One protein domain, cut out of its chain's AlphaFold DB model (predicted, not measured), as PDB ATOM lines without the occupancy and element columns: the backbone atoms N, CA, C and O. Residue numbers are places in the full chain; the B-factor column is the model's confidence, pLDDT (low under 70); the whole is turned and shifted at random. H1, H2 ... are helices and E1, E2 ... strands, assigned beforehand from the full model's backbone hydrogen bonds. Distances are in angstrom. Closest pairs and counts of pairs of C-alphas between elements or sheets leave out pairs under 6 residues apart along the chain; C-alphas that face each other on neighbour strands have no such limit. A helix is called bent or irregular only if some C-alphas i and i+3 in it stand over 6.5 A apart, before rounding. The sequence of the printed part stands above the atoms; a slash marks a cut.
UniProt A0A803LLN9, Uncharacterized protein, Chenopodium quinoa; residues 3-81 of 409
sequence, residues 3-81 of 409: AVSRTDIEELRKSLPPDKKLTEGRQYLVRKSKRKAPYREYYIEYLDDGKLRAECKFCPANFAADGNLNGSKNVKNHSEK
ATOM      1  N   ALA A   3     176.780 187.208 150.512       63.31
ATOM      2  CA  ALA A   3     176.607 188.610 150.166       63.31
ATOM      3  C   ALA A   3     175.109 188.939 150.115       63.31
ATOM      4  O   ALA A   3     174.313 188.166 149.581       63.31
ATOM      5  N   VAL A   4     174.739 190.075 150.694       69.88
ATOM      6  CA  VAL A   4     173.348 190.536 150.808       69.88
ATOM      7  C   VAL A   4     172.819 190.918 149.421       69.88
ATOM      8  O   VAL A   4     173.469 191.682 148.704       69.88
ATOM      9  N   SER A   5     171.661 190.380 149.018       70.50
ATOM     10  CA  SER A   5     171.021 190.741 147.742       70.50
ATOM     11  C   SER A   5     170.471 192.174 147.789       70.50
ATOM     12  O   SER A   5     170.302 192.746 148.864       70.50
ATOM     13  N   ARG A   6     170.148 192.784 146.636       68.69
ATOM     14  CA  ARG A   6     169.555 194.141 146.601       68.69
ATOM     15  C   ARG A   6     168.297 194.259 147.473       68.69
ATOM     16  O   ARG A   6     168.143 195.254 148.171       68.69
ATOM     17  N   THR A   7     167.457 193.228 147.476       66.94
ATOM     18  CA  THR A   7     166.240 193.156 148.295       66.94
ATOM     19  C   THR A   7     166.570 193.113 149.789       66.94
ATOM     20  O   THR A   7     165.970 193.836 150.580       66.94
ATOM     21  N   ASP A   8     167.602 192.360 150.175       73.69
ATOM     22  CA  ASP A   8     168.052 192.280 151.569       73.69
ATOM     23  C   ASP A   8     168.694 193.606 152.054       73.69
ATOM     24  O   ASP A   8     168.625 193.933 153.241       73.69
ATOM     25  N   ILE A   9     169.296 194.408 151.160       74.81
ATOM     26  CA  ILE A   9     169.826 195.748 151.498       74.81
ATOM     27  C   ILE A   9     168.684 196.713 151.844       74.81
ATOM     28  O   ILE A   9     168.815 197.517 152.771       74.81
ATOM     29  N   GLU A  10     167.563 196.656 151.124       76.81
ATOM     30  CA  GLU A  10     166.393 197.491 151.416       76.81
ATOM     31  C   GLU A  10     165.742 197.120 152.752       76.81
ATOM     32  O   GLU A  10     165.389 198.010 153.532       76.81
ATOM     33  N   GLU A  11     165.638 195.829 153.066       77.31
ATOM     34  CA  GLU A  11     165.182 195.368 154.384       77.31
ATOM     35  C   GLU A  11     166.135 195.796 155.501       77.31
ATOM     36  O   GLU A  11     165.696 196.277 156.551       77.31
ATOM     37  N   LEU A  12     167.445 195.697 155.265       78.38
ATOM     38  CA  LEU A  12     168.444 196.159 156.218       78.38
ATOM     39  C   LEU A  12     168.277 197.653 156.501       78.38
ATOM     40  O   LEU A  12     168.245 198.022 157.674       78.38
ATOM     41  N   ARG A  13     168.093 198.491 155.467       80.44
ATOM     42  CA  ARG A  13     167.844 199.940 155.605       80.44
ATOM     43  C   ARG A  13     166.608 200.237 156.452       80.44
ATOM     44  O   ARG A  13     166.672 201.117 157.303       80.44
ATOM     45  N   LYS A  14     165.520 199.478 156.281       79.75
ATOM     46  CA  LYS A  14     164.297 199.623 157.097       79.75
ATOM     47  C   LYS A  14     164.516 199.296 158.579       79.75
ATOM     48  O   LYS A  14     163.777 199.790 159.420       79.75
ATOM     49  N   SER A  15     165.519 198.477 158.907       77.75
ATOM     50  CA  SER A  15     165.850 198.108 160.293       77.75
ATOM     51  C   SER A  15     166.757 199.111 161.021       77.75
ATOM     52  O   SER A  15     167.081 198.896 162.194       77.75
ATOM     53  N   LEU A  16     167.226 200.159 160.336       79.38
ATOM     54  CA  LEU A  16     168.147 201.143 160.899       79.38
ATOM     55  C   LEU A  16     167.407 202.341 161.502       79.38
ATOM     56  O   LEU A  16     166.319 202.688 161.044       79.38
ATOM     57  N   PRO A  17     168.001 203.003 162.509       76.19
ATOM     58  CA  PRO A  17     167.520 204.301 162.966       76.19
ATOM     59  C   PRO A  17     167.461 205.325 161.816       76.19
ATOM     60  O   PRO A  17     168.297 205.242 160.913       76.19
ATOM     61  N   PRO A  18     166.555 206.322 161.873       71.44
ATOM     62  CA  PRO A  18     166.341 207.295 160.790       71.44
ATOM     63  C   PRO A  18     167.618 208.011 160.329       71.44
ATOM     64  O   PRO A  18     167.797 208.277 159.144       71.44
ATOM     65  N   ASP A  19     168.534 208.266 161.267       73.06
ATOM     66  CA  ASP A  19     169.758 209.032 161.027       73.06
ATOM     67  C   ASP A  19     170.937 208.163 160.544       73.06
ATOM     68  O   ASP A  19     171.991 208.680 160.164       73.06
ATOM     69  N   LYS A  20     170.798 206.827 160.550       77.75
ATOM     70  CA  LYS A  20     171.878 205.898 160.194       77.75
ATOM     71  C   LYS A  20     171.814 205.543 158.707       77.75
ATOM     72  O   LYS A  20     170.958 204.782 158.263       77.75
ATOM     73  N   LYS A  21     172.798 206.027 157.943       81.62
ATOM     74  CA  LYS A  21     173.009 205.654 156.535       81.62
ATOM     75  C   LYS A  21     174.020 204.511 156.416       81.62
ATOM     76  O   LYS A  21     175.039 204.513 157.105       81.62
ATOM     77  N   LEU A  22     173.747 203.554 155.526       80.56
ATOM     78  CA  LEU A  22     174.726 202.539 155.125       80.56
ATOM     79  C   LEU A  22     175.826 203.204 154.293       80.56
ATOM     80  O   LEU A  22     175.526 203.953 153.366       80.56
ATOM     81  N   THR A  23     177.087 202.910 154.598       81.06
ATOM     82  CA  THR A  23     178.228 203.354 153.791       81.06
ATOM     83  C   THR A  23     178.194 202.687 152.416       81.06
ATOM     84  O   THR A  23     178.035 201.465 152.321       81.06
ATOM     85  N   GLU A  24     178.334 203.492 151.365       76.69
ATOM     86  CA  GLU A  24     178.391 203.035 149.975       76.69
ATOM     87  C   GLU A  24     179.693 202.266 149.699       76.69
ATOM     88  O   GLU A  24     180.711 202.488 150.349       76.69
ATOM     89  N   GLY A  25     179.652 201.311 148.767       73.88
ATOM     90  CA  GLY A  25     180.818 200.500 148.389       73.88
ATOM     91  C   GLY A  25     181.149 199.320 149.315       73.88
ATOM     92  O   GLY A  25     181.982 198.495 148.953       73.88
ATOM     93  N   ARG A  26     180.485 199.175 150.471       81.88
ATOM     94  CA  ARG A  26     180.693 198.032 151.382       81.88
ATOM     95  C   ARG A  26     179.854 196.813 151.011       81.88
ATOM     96  O   ARG A  26     178.663 196.924 150.714       81.88
ATOM     97  N   GLN A  27     180.454 195.631 151.136       83.12
ATOM     98  CA  GLN A  27     179.750 194.361 150.982       83.12
ATOM     99  C   GLN A  27     179.165 193.911 152.327       83.12
ATOM    100  O   GLN A  27     179.858 193.327 153.160       83.12
ATOM    101  N   TYR A  28     177.880 194.188 152.546       84.00
ATOM    102  CA  TYR A  28     177.162 193.766 153.751       84.00
ATOM    103  C   TYR A  28     176.859 192.262 153.744       84.00
ATOM    104  O   TYR A  28     176.724 191.644 152.684       84.00
ATOM    105  N   LEU A  29     176.746 191.681 154.941       78.38
ATOM    106  CA  LEU A  29     176.540 190.248 155.162       78.38
ATOM    107  C   LEU A  29     175.315 189.980 156.045       78.38
ATOM    108  O   LEU A  29     175.123 190.621 157.078       78.38
ATOM    109  N   VAL A  30     174.527 188.957 155.692       70.12
ATOM    110  CA  VAL A  30     173.426 188.441 156.526       70.12
ATOM    111  C   VAL A  30     173.681 186.973 156.857       70.12
ATOM    112  O   VAL A  30     173.830 186.117 155.984       70.12
ATOM    113  N   ARG A  31     173.722 186.639 158.155       65.31
ATOM    114  CA  ARG A  31     173.840 185.244 158.609       65.31
ATOM    115  C   ARG A  31     172.461 184.593 158.744       65.31
ATOM    116  O   ARG A  31     171.691 184.955 159.634       65.31
ATOM    117  N   LYS A  32     172.202 183.532 157.974       59.16
ATOM    118  CA  LYS A  32     170.976 182.703 158.033       59.16
ATOM    119  C   LYS A  32     170.954 181.675 159.191       59.16
ATOM    120  O   LYS A  32     170.347 180.616 159.078       59.16
ATOM    121  N   SER A  33     171.637 181.941 160.311       61.25
ATOM    122  CA  SER A  33     171.709 180.995 161.446       61.25
ATOM    123  C   SER A  33     170.407 180.958 162.259       61.25
ATOM    124  O   SER A  33     169.889 182.014 162.624       61.25
ATOM    125  N   LYS A  34     169.946 179.748 162.626       54.62
ATOM    126  CA  LYS A  34     168.791 179.511 163.521       54.62
ATOM    127  C   LYS A  34     169.056 179.867 164.993       54.62
ATOM    128  O   LYS A  34     168.110 180.099 165.733       54.62
ATOM    129  N   ARG A  35     170.321 179.934 165.433       58.19
ATOM    130  CA  ARG A  35     170.708 180.418 166.772       58.19
ATOM    131  C   ARG A  35     171.422 181.762 166.621       58.19
ATOM    132  O   ARG A  35     172.553 181.803 166.126       58.19
ATOM    133  N   LYS A  36     170.760 182.858 167.004       63.41
ATOM    134  CA  LYS A  36     171.329 184.218 167.013       63.41
ATOM    135  C   LYS A  36     171.562 184.647 168.461       63.41
ATOM    136  O   LYS A  36     170.675 184.513 169.292       63.41
ATOM    137  N   ALA A  37     172.768 185.125 168.771       69.75
ATOM    138  CA  ALA A  37     173.025 185.716 170.080       69.75
ATOM    139  C   ALA A  37     172.311 187.083 170.181       69.75
ATOM    140  O   ALA A  37     172.303 187.805 169.184       69.75
ATOM    141  N   PRO A  38     171.760 187.475 171.347       72.88
ATOM    142  CA  PRO A  38     170.917 188.674 171.463       72.88
ATOM    143  C   PRO A  38     171.597 189.973 171.015       72.88
ATOM    144  O   PRO A  38     170.985 190.819 170.377       72.88
ATOM    145  N   TYR A  39     172.903 190.114 171.268       73.88
ATOM    146  CA  TYR A  39     173.654 191.311 170.881       73.88
ATOM    147  C   TYR A  39     173.771 191.512 169.358       73.88
ATOM    148  O   TYR A  39     174.168 192.590 168.916       73.88
ATOM    149  N   ARG A  40     173.419 190.495 168.553       73.06
ATOM    150  CA  ARG A  40     173.511 190.525 167.086       73.06
ATOM    151  C   ARG A  40     172.496 191.398 166.385       73.06
ATOM    152  O   ARG A  40     172.709 191.770 165.238       73.06
ATOM    153  N   GLU A  41     171.425 191.760 167.066       76.50
ATOM    154  CA  GLU A  41     170.384 192.609 166.492       76.50
ATOM    155  C   GLU A  41     170.814 194.080 166.407       76.50
ATOM    156  O   GLU A  41     170.275 194.840 165.599       76.50
ATOM    157  N   TYR A  42     171.834 194.460 167.182       82.25
ATOM    158  CA  TYR A  42     172.297 195.838 167.346       82.25
ATOM    159  C   TYR A  42     173.445 196.238 166.411       82.25
ATOM    160  O   TYR A  42     173.924 197.373 166.483       82.25
ATOM    161  N   TYR A  43     173.898 195.337 165.539       84.69
ATOM    162  CA  TYR A  43     175.005 195.602 164.623       84.69
ATOM    163  C   TYR A  43     174.733 195.115 163.201       84.69
ATOM    164  O   TYR A  43     173.795 194.359 162.943       84.69
ATOM    165  N   ILE A  44     175.579 195.568 162.281       85.94
ATOM    166  CA  ILE A  44     175.597 195.195 160.867       85.94
ATOM    167  C   ILE A  44     176.980 194.625 160.551       85.94
ATOM    168  O   ILE A  44     177.980 195.251 160.894       85.94
ATOM    169  N   GLU A  45     177.053 193.450 159.923       86.25
ATOM    170  CA  GLU A  45     178.320 192.855 159.468       86.25
ATOM    171  C   GLU A  45     178.593 193.227 158.008       86.25
ATOM    172  O   GLU A  45     177.678 193.261 157.181       86.25
ATOM    173  N   TYR A  46     179.858 193.489 157.691       86.75
ATOM    174  CA  TYR A  46     180.323 193.779 156.338       86.75
ATOM    175  C   TYR A  46     181.757 193.289 156.130       86.75
ATOM    176  O   TYR A  46     182.491 193.050 157.093       86.75
ATOM    177  N   LEU A  47     182.145 193.131 154.867       82.50
ATOM    178  CA  LEU A  47     183.530 192.917 154.465       82.50
ATOM    179  C   LEU A  47     184.173 194.247 154.086       82.50
ATOM    180  O   LEU A  47     183.578 195.054 153.371       82.50
ATOM    181  N   ASP A  48     185.390 194.435 154.580       80.62
ATOM    182  CA  ASP A  48     186.245 195.594 154.343       80.62
ATOM    183  C   ASP A  48     187.653 195.064 154.064       80.62
ATOM    184  O   ASP A  48     188.239 194.410 154.931       80.62
ATOM    185  N   ASP A  49     188.137 195.211 152.831       79.19
ATOM    186  CA  ASP A  49     189.389 194.604 152.345       79.19
ATOM    187  C   ASP A  49     189.540 193.112 152.704       79.19
ATOM    188  O   ASP A  49     190.568 192.647 153.202       79.19
ATOM    189  N   GLY A  50     188.462 192.343 152.512       75.44
ATOM    190  CA  GLY A  50     188.417 190.906 152.804       75.44
ATOM    191  C   GLY A  50     188.369 190.549 154.296       75.44
ATOM    192  O   GLY A  50     188.255 189.370 154.635       75.44
ATOM    193  N   LYS A  51     188.401 191.534 155.200       81.12
ATOM    194  CA  LYS A  51     188.281 191.332 156.648       81.12
ATOM    195  C   LYS A  51     186.843 191.524 157.105       81.12
ATOM    196  O   LYS A  51     186.161 192.473 156.723       81.12
ATOM    197  N   LEU A  52     186.390 190.626 157.976       82.38
ATOM    198  CA  LEU A  52     185.059 190.696 158.563       82.38
ATOM    199  C   LEU A  52     185.005 191.795 159.631       82.38
ATOM    200  O   LEU A  52     185.700 191.723 160.650       82.38
ATOM    201  N   ARG A  53     184.145 192.790 159.419       84.94
ATOM    202  CA  ARG A  53     183.892 193.894 160.349       84.94
ATOM    203  C   ARG A  53     182.429 193.936 160.769       84.94
ATOM    204  O   ARG A  53     181.550 193.390 160.103       84.94
ATOM    205  N   ALA A  54     182.178 194.588 161.897       85.88
ATOM    206  CA  ALA A  54     180.841 194.902 162.373       85.88
ATOM    207  C   ALA A  54     180.742 196.380 162.749       85.88
ATOM    208  O   ALA A  54     181.671 196.936 163.333       85.88
ATOM    209  N   GLU A  55     179.613 197.017 162.463       86.25
ATOM    210  CA  GLU A  55     179.307 198.371 162.927       86.25
ATOM    211  C   GLU A  55     178.026 198.415 163.750       86.25
ATOM    212  O   GLU A  55     177.078 197.669 163.506       86.25
ATOM    213  N   CYS A  56     177.998 199.301 164.740       85.50
ATOM    214  CA  CYS A  56     176.822 199.521 165.567       85.50
ATOM    215  C   CYS A  56     175.728 200.255 164.774       85.50
ATOM    216  O   CYS A  56     175.999 201.229 164.060       85.50
ATOM    217  N   LYS A  57     174.471 199.828 164.943       85.19
ATOM    218  CA  LYS A  57     173.311 200.489 164.320       85.19
ATOM    219  C   LYS A  57     173.018 201.867 164.916       85.19
ATOM    220  O   LYS A  57     172.454 202.705 164.227       85.19
ATOM    221  N   PHE A  58     173.408 202.100 166.170       82.00
ATOM    222  CA  PHE A  58     173.004 203.288 166.931       82.00
ATOM    223  C   PHE A  58     174.125 204.301 167.173       82.00
ATOM    224  O   PHE A  58     173.839 205.442 167.509       82.00
ATOM    225  N   CYS A  59     175.396 203.913 167.025       77.38
ATOM    226  CA  CYS A  59     176.525 204.829 167.198       77.38
ATOM    227  C   CYS A  59     177.594 204.628 166.109       77.38
ATOM    228  O   CYS A  59     177.531 203.647 165.362       77.38
ATOM    229  N   PRO A  60     178.598 205.518 166.017       78.75
ATOM    230  CA  PRO A  60     179.661 205.419 165.012       78.75
ATOM    231  C   PRO A  60     180.666 204.269 165.218       78.75
ATOM    232  O   PRO A  60     181.553 204.082 164.387       78.75
ATOM    233  N   ALA A  61     180.569 203.504 166.314       79.81
ATOM    234  CA  ALA A  61     181.555 202.478 166.643       79.81
ATOM    235  C   ALA A  61     181.562 201.315 165.635       79.81
ATOM    236  O   ALA A  61     180.515 200.798 165.230       79.81
ATOM    237  N   ASN A  62     182.770 200.871 165.288       83.38
ATOM    238  CA  ASN A  62     183.026 199.724 164.428       83.38
ATOM    239  C   ASN A  62     184.069 198.795 165.065       83.38
ATOM    240  O   ASN A  62     184.903 199.222 165.860       83.38
ATOM    241  N   PHE A  63     183.997 197.511 164.728       82.19
ATOM    242  CA  PHE A  63     184.751 196.443 165.371       82.19
ATOM    243  C   PHE A  63     185.267 195.459 164.327       82.19
ATOM    244  O   PHE A  63     184.589 195.177 163.338       82.19
ATOM    245  N   ALA A  64     186.434 194.874 164.585       79.50
ATOM    246  CA  ALA A  64     186.818 193.634 163.925       79.50
ATOM    247  C   ALA A  64     185.860 192.525 164.386       79.50
ATOM    248  O   ALA A  64     185.623 192.370 165.584       79.50
ATOM    249  N   ALA A  65     185.291 191.773 163.448       67.31
ATOM    250  CA  ALA A  65     184.290 190.738 163.711       67.31
ATOM    251  C   ALA A  65     184.794 189.327 163.357       67.31
ATOM    252  O   ALA A  65     184.001 188.401 163.186       67.31
ATOM    253  N   ASP A  66     186.115 189.152 163.309       68.44
ATOM    254  CA  ASP A  66     186.765 187.853 163.157       68.44
ATOM    255  C   ASP A  66     186.556 186.983 164.415       68.44
ATOM    256  O   ASP A  66     186.742 187.426 165.557       68.44
ATOM    257  N   GLY A  67     186.135 185.733 164.199       57.62
ATOM    258  CA  GLY A  67     185.889 184.748 165.250       57.62
ATOM    259  C   GLY A  67     187.154 184.312 165.992       57.62
ATOM    260  O   GLY A  67     187.049 183.930 167.156       57.62
ATOM    261  N   ASN A  68     188.328 184.443 165.369       56.75
ATOM    262  CA  ASN A  68     189.612 184.023 165.937       56.75
ATOM    263  C   ASN A  68     190.358 185.151 166.681       56.75
ATOM    264  O   ASN A  68     191.336 184.880 167.370       56.75
ATOM    265  N   LEU A  69     189.894 186.407 166.596       53.31
ATOM    266  CA  LEU A  69     190.585 187.596 167.136       53.31
ATOM    267  C   LEU A  69     189.772 188.344 168.208       53.31
ATOM    268  O   LEU A  69     189.806 189.570 168.288       53.31
ATOM    269  N   ASN A  70     188.998 187.633 169.035       56.59
ATOM    270  CA  ASN A  70     188.114 188.227 170.057       56.59
ATOM    271  C   ASN A  70     187.018 189.170 169.507       56.59
ATOM    272  O   ASN A  70     186.365 189.874 170.286       56.59
ATOM    273  N   GLY A  71     186.745 189.168 168.196       60.72
ATOM    274  CA  GLY A  71     185.848 190.139 167.562       60.72
ATOM    275  C   GLY A  71     184.423 190.122 168.125       60.72
ATOM    276  O   GLY A  71     183.835 191.164 168.409       60.72
ATOM    277  N   SER A  72     183.895 188.933 168.430       66.88
ATOM    278  CA  SER A  72     182.565 188.787 169.048       66.88
ATOM    279  C   SER A  72     182.491 189.322 170.490       66.88
ATOM    280  O   SER A  72     181.420 189.749 170.924       66.88
ATOM    281  N   LYS A  73     183.607 189.338 171.236       74.62
ATOM    282  CA  LYS A  73     183.663 189.840 172.621       74.62
ATOM    283  C   LYS A  73     183.589 191.365 172.659       74.62
ATOM    284  O   LYS A  73     182.855 191.913 173.475       74.62
ATOM    285  N   ASN A  74     184.278 192.040 171.740       74.19
ATOM    286  CA  ASN A  74     184.261 193.502 171.639       74.19
ATOM    287  C   ASN A  74     182.873 194.023 171.257       74.19
ATOM    288  O   ASN A  74     182.354 194.934 171.901       74.19
ATOM    289  N   VAL A  75     182.238 193.376 170.277       76.75
ATOM    290  CA  VAL A  75     180.876 193.719 169.854       76.75
ATOM    291  C   VAL A  75     179.871 193.469 170.983       76.75
ATOM    292  O   VAL A  75     179.016 194.316 171.239       76.75
ATOM    293  N   LYS A  76     180.004 192.353 171.716       79.62
ATOM    294  CA  LYS A  76     179.168 192.060 172.889       79.62
ATOM    295  C   LYS A  76     179.349 193.110 173.996       79.62
ATOM    296  O   LYS A  76     178.363 193.712 174.412       79.62
ATOM    297  N   ASN A  77     180.583 193.387 174.416       78.31
ATOM    298  CA  ASN A  77     180.879 194.368 175.466       78.31
ATOM    299  C   ASN A  77     180.355 195.765 175.114       78.31
ATOM    300  O   ASN A  77     179.797 196.459 175.962       78.31
ATOM    301  N   HIS A  78     180.510 196.175 173.853       81.69
ATOM    302  CA  HIS A  78     179.947 197.429 173.376       81.69
ATOM    303  C   HIS A  78     178.414 197.411 173.412       81.69
ATOM    304  O   HIS A  78     177.805 198.366 173.885       81.69
ATOM    305  N   SER A  79     177.779 196.326 172.960       77.50
ATOM    306  CA  SER A  79     176.316 196.219 172.925       77.50
ATOM    307  C   SER A  79     175.656 196.338 174.299       77.50
ATOM    308  O   SER A  79     174.518 196.786 174.367       77.50
ATOM    309  N   GLU A  80     176.361 195.984 175.376       75.62
ATOM    310  CA  GLU A  80     175.882 196.080 176.760       75.62
ATOM    311  C   GLU A  80     176.038 197.496 177.347       75.62
ATOM    312  O   GLU A  80     175.333 197.848 178.291       75.62
ATOM    313  N   LYS A  81     176.931 198.322 176.780       72.44
ATOM    314  CA  LYS A  81     177.306 199.649 177.309       72.44
ATOM    315  C   LYS A  81     176.986 200.825 176.383       72.44
ATOM    316  O   LYS A  81     177.092 201.973 176.799       72.44
TER     317      LYS A  81
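This is residues 3 to 81 of the 409 residues of an uncharacterized protein of Chenopodium quinoa (UniProt A0A803LLN9). A twisted sheet of four antiparallel strands makes the middle of the domain, with the helix H3 packed along one face over E3 and E4 and the helix H1 beside the far edge strand, E1. The short helix H2 leads straight into E2 and packs on H3, while H1 and H3 lie toward opposite ends of the longest axis. The printed part has 79 residues with three named helices and four named strands, in the order H1, E1, H2, E2, E3, E4, H3; the sheet runs E1, E2, E3, E4, and the class is mixed, helices and strands. The whole is compact, with a radius of gyration of the C-alphas of 12.1 A, and it is rounded, spanning 30 by 26 by 26 A.

H1, residues 6 to 14, only grazes the sheet, with its residues 8 to 12. Its closest approach to E1, residues 27 to 30, is between the C-alphas of Ile 9 and Tyr 28, 7.9 A apart. E1 is an edge strand and the antiparallel neighbour of E2, residues 43 to 48, at 138 degrees between directions; N 29 and O 45 are 2.9 A apart, within hydrogen-bond range, and so are N 47 and O 27, at 2.9 A. H2, residues 38 to 42, comes before E2 and only grazes the sheet, with its residues 40 to 42. H2 touches H3, residues 71 to 81; the closest C-alphas are those of Tyr 39 and Lys 76, 5.9 A apart. E2 and E3, residues 51 to 56, form a hairpin, antiparallel at 150 degrees; N 46 and O 53 are 2.9 A apart, and N 48 and O 51 are 3.0 A apart, both within hydrogen-bond range. E3 and E4, residues 62 to 64, form a second hairpin at 149 degrees, with N 63 and O 54 within hydrogen-bond range at 2.8 A. E2, E3 and E4 are a meander, each strand the antiparallel neighbour of the one before. E4 is the other edge strand, apart from E1. H3 is on the sheet at a height of 8.8 A over the sheet, and with it makes two layers, a helix on one face of a sheet. It lies over E3 and E4 and runs along the strands, its line at 6 degrees to that of E3 on the local plane. The closest C-alphas of E4 and H3 are those of Ala 64 and Gly 71, 5.1 A apart. H1 is apart from both H2 and H3. In H1 every O i to N i+4 pair is within hydrogen-bond range; in H3 6 of 7 are, and in H2 0 of 1, beside 2 of 2 O i to N i+3 pairs.

H1 begins at C-alpha 6, (169.555, 194.141, 146.601), and is 13.0 A long over residues 6 to 14. E1 holds residues 27 to 30. H2, residues 38 to 42, is neither bent nor irregular, but only just: C-alphas 38 and 41 are 6.4 A apart. E2, residues 43 to 48, begins at C-alpha 43, (175.005, 195.602, 164.623), and is 15.2 A long. E3, residues 51 to 56, is 16.7 A long, and E4 holds residues 62 to 64. H3, residues 71 to 81, is 16.1 A long and ends at C-alpha 81, (177.306, 199.649, 177.309).

The two C-alphas farthest apart are those of Pro 18 and Asn 68, at 33.3 A. From edge to edge of the sheet the strands' lines turn by 101 degrees. The printed part has no cut. The link from H1 to E1, residues 15 to 26, is long; those from H2 to E2, E2 to E3 and E3 to E4 are tight. The mean pLDDT of the printed part is 75.1, and it is under 70 at residues 3 to 4, 6 to 7, 31 to 37 and 65 to 72.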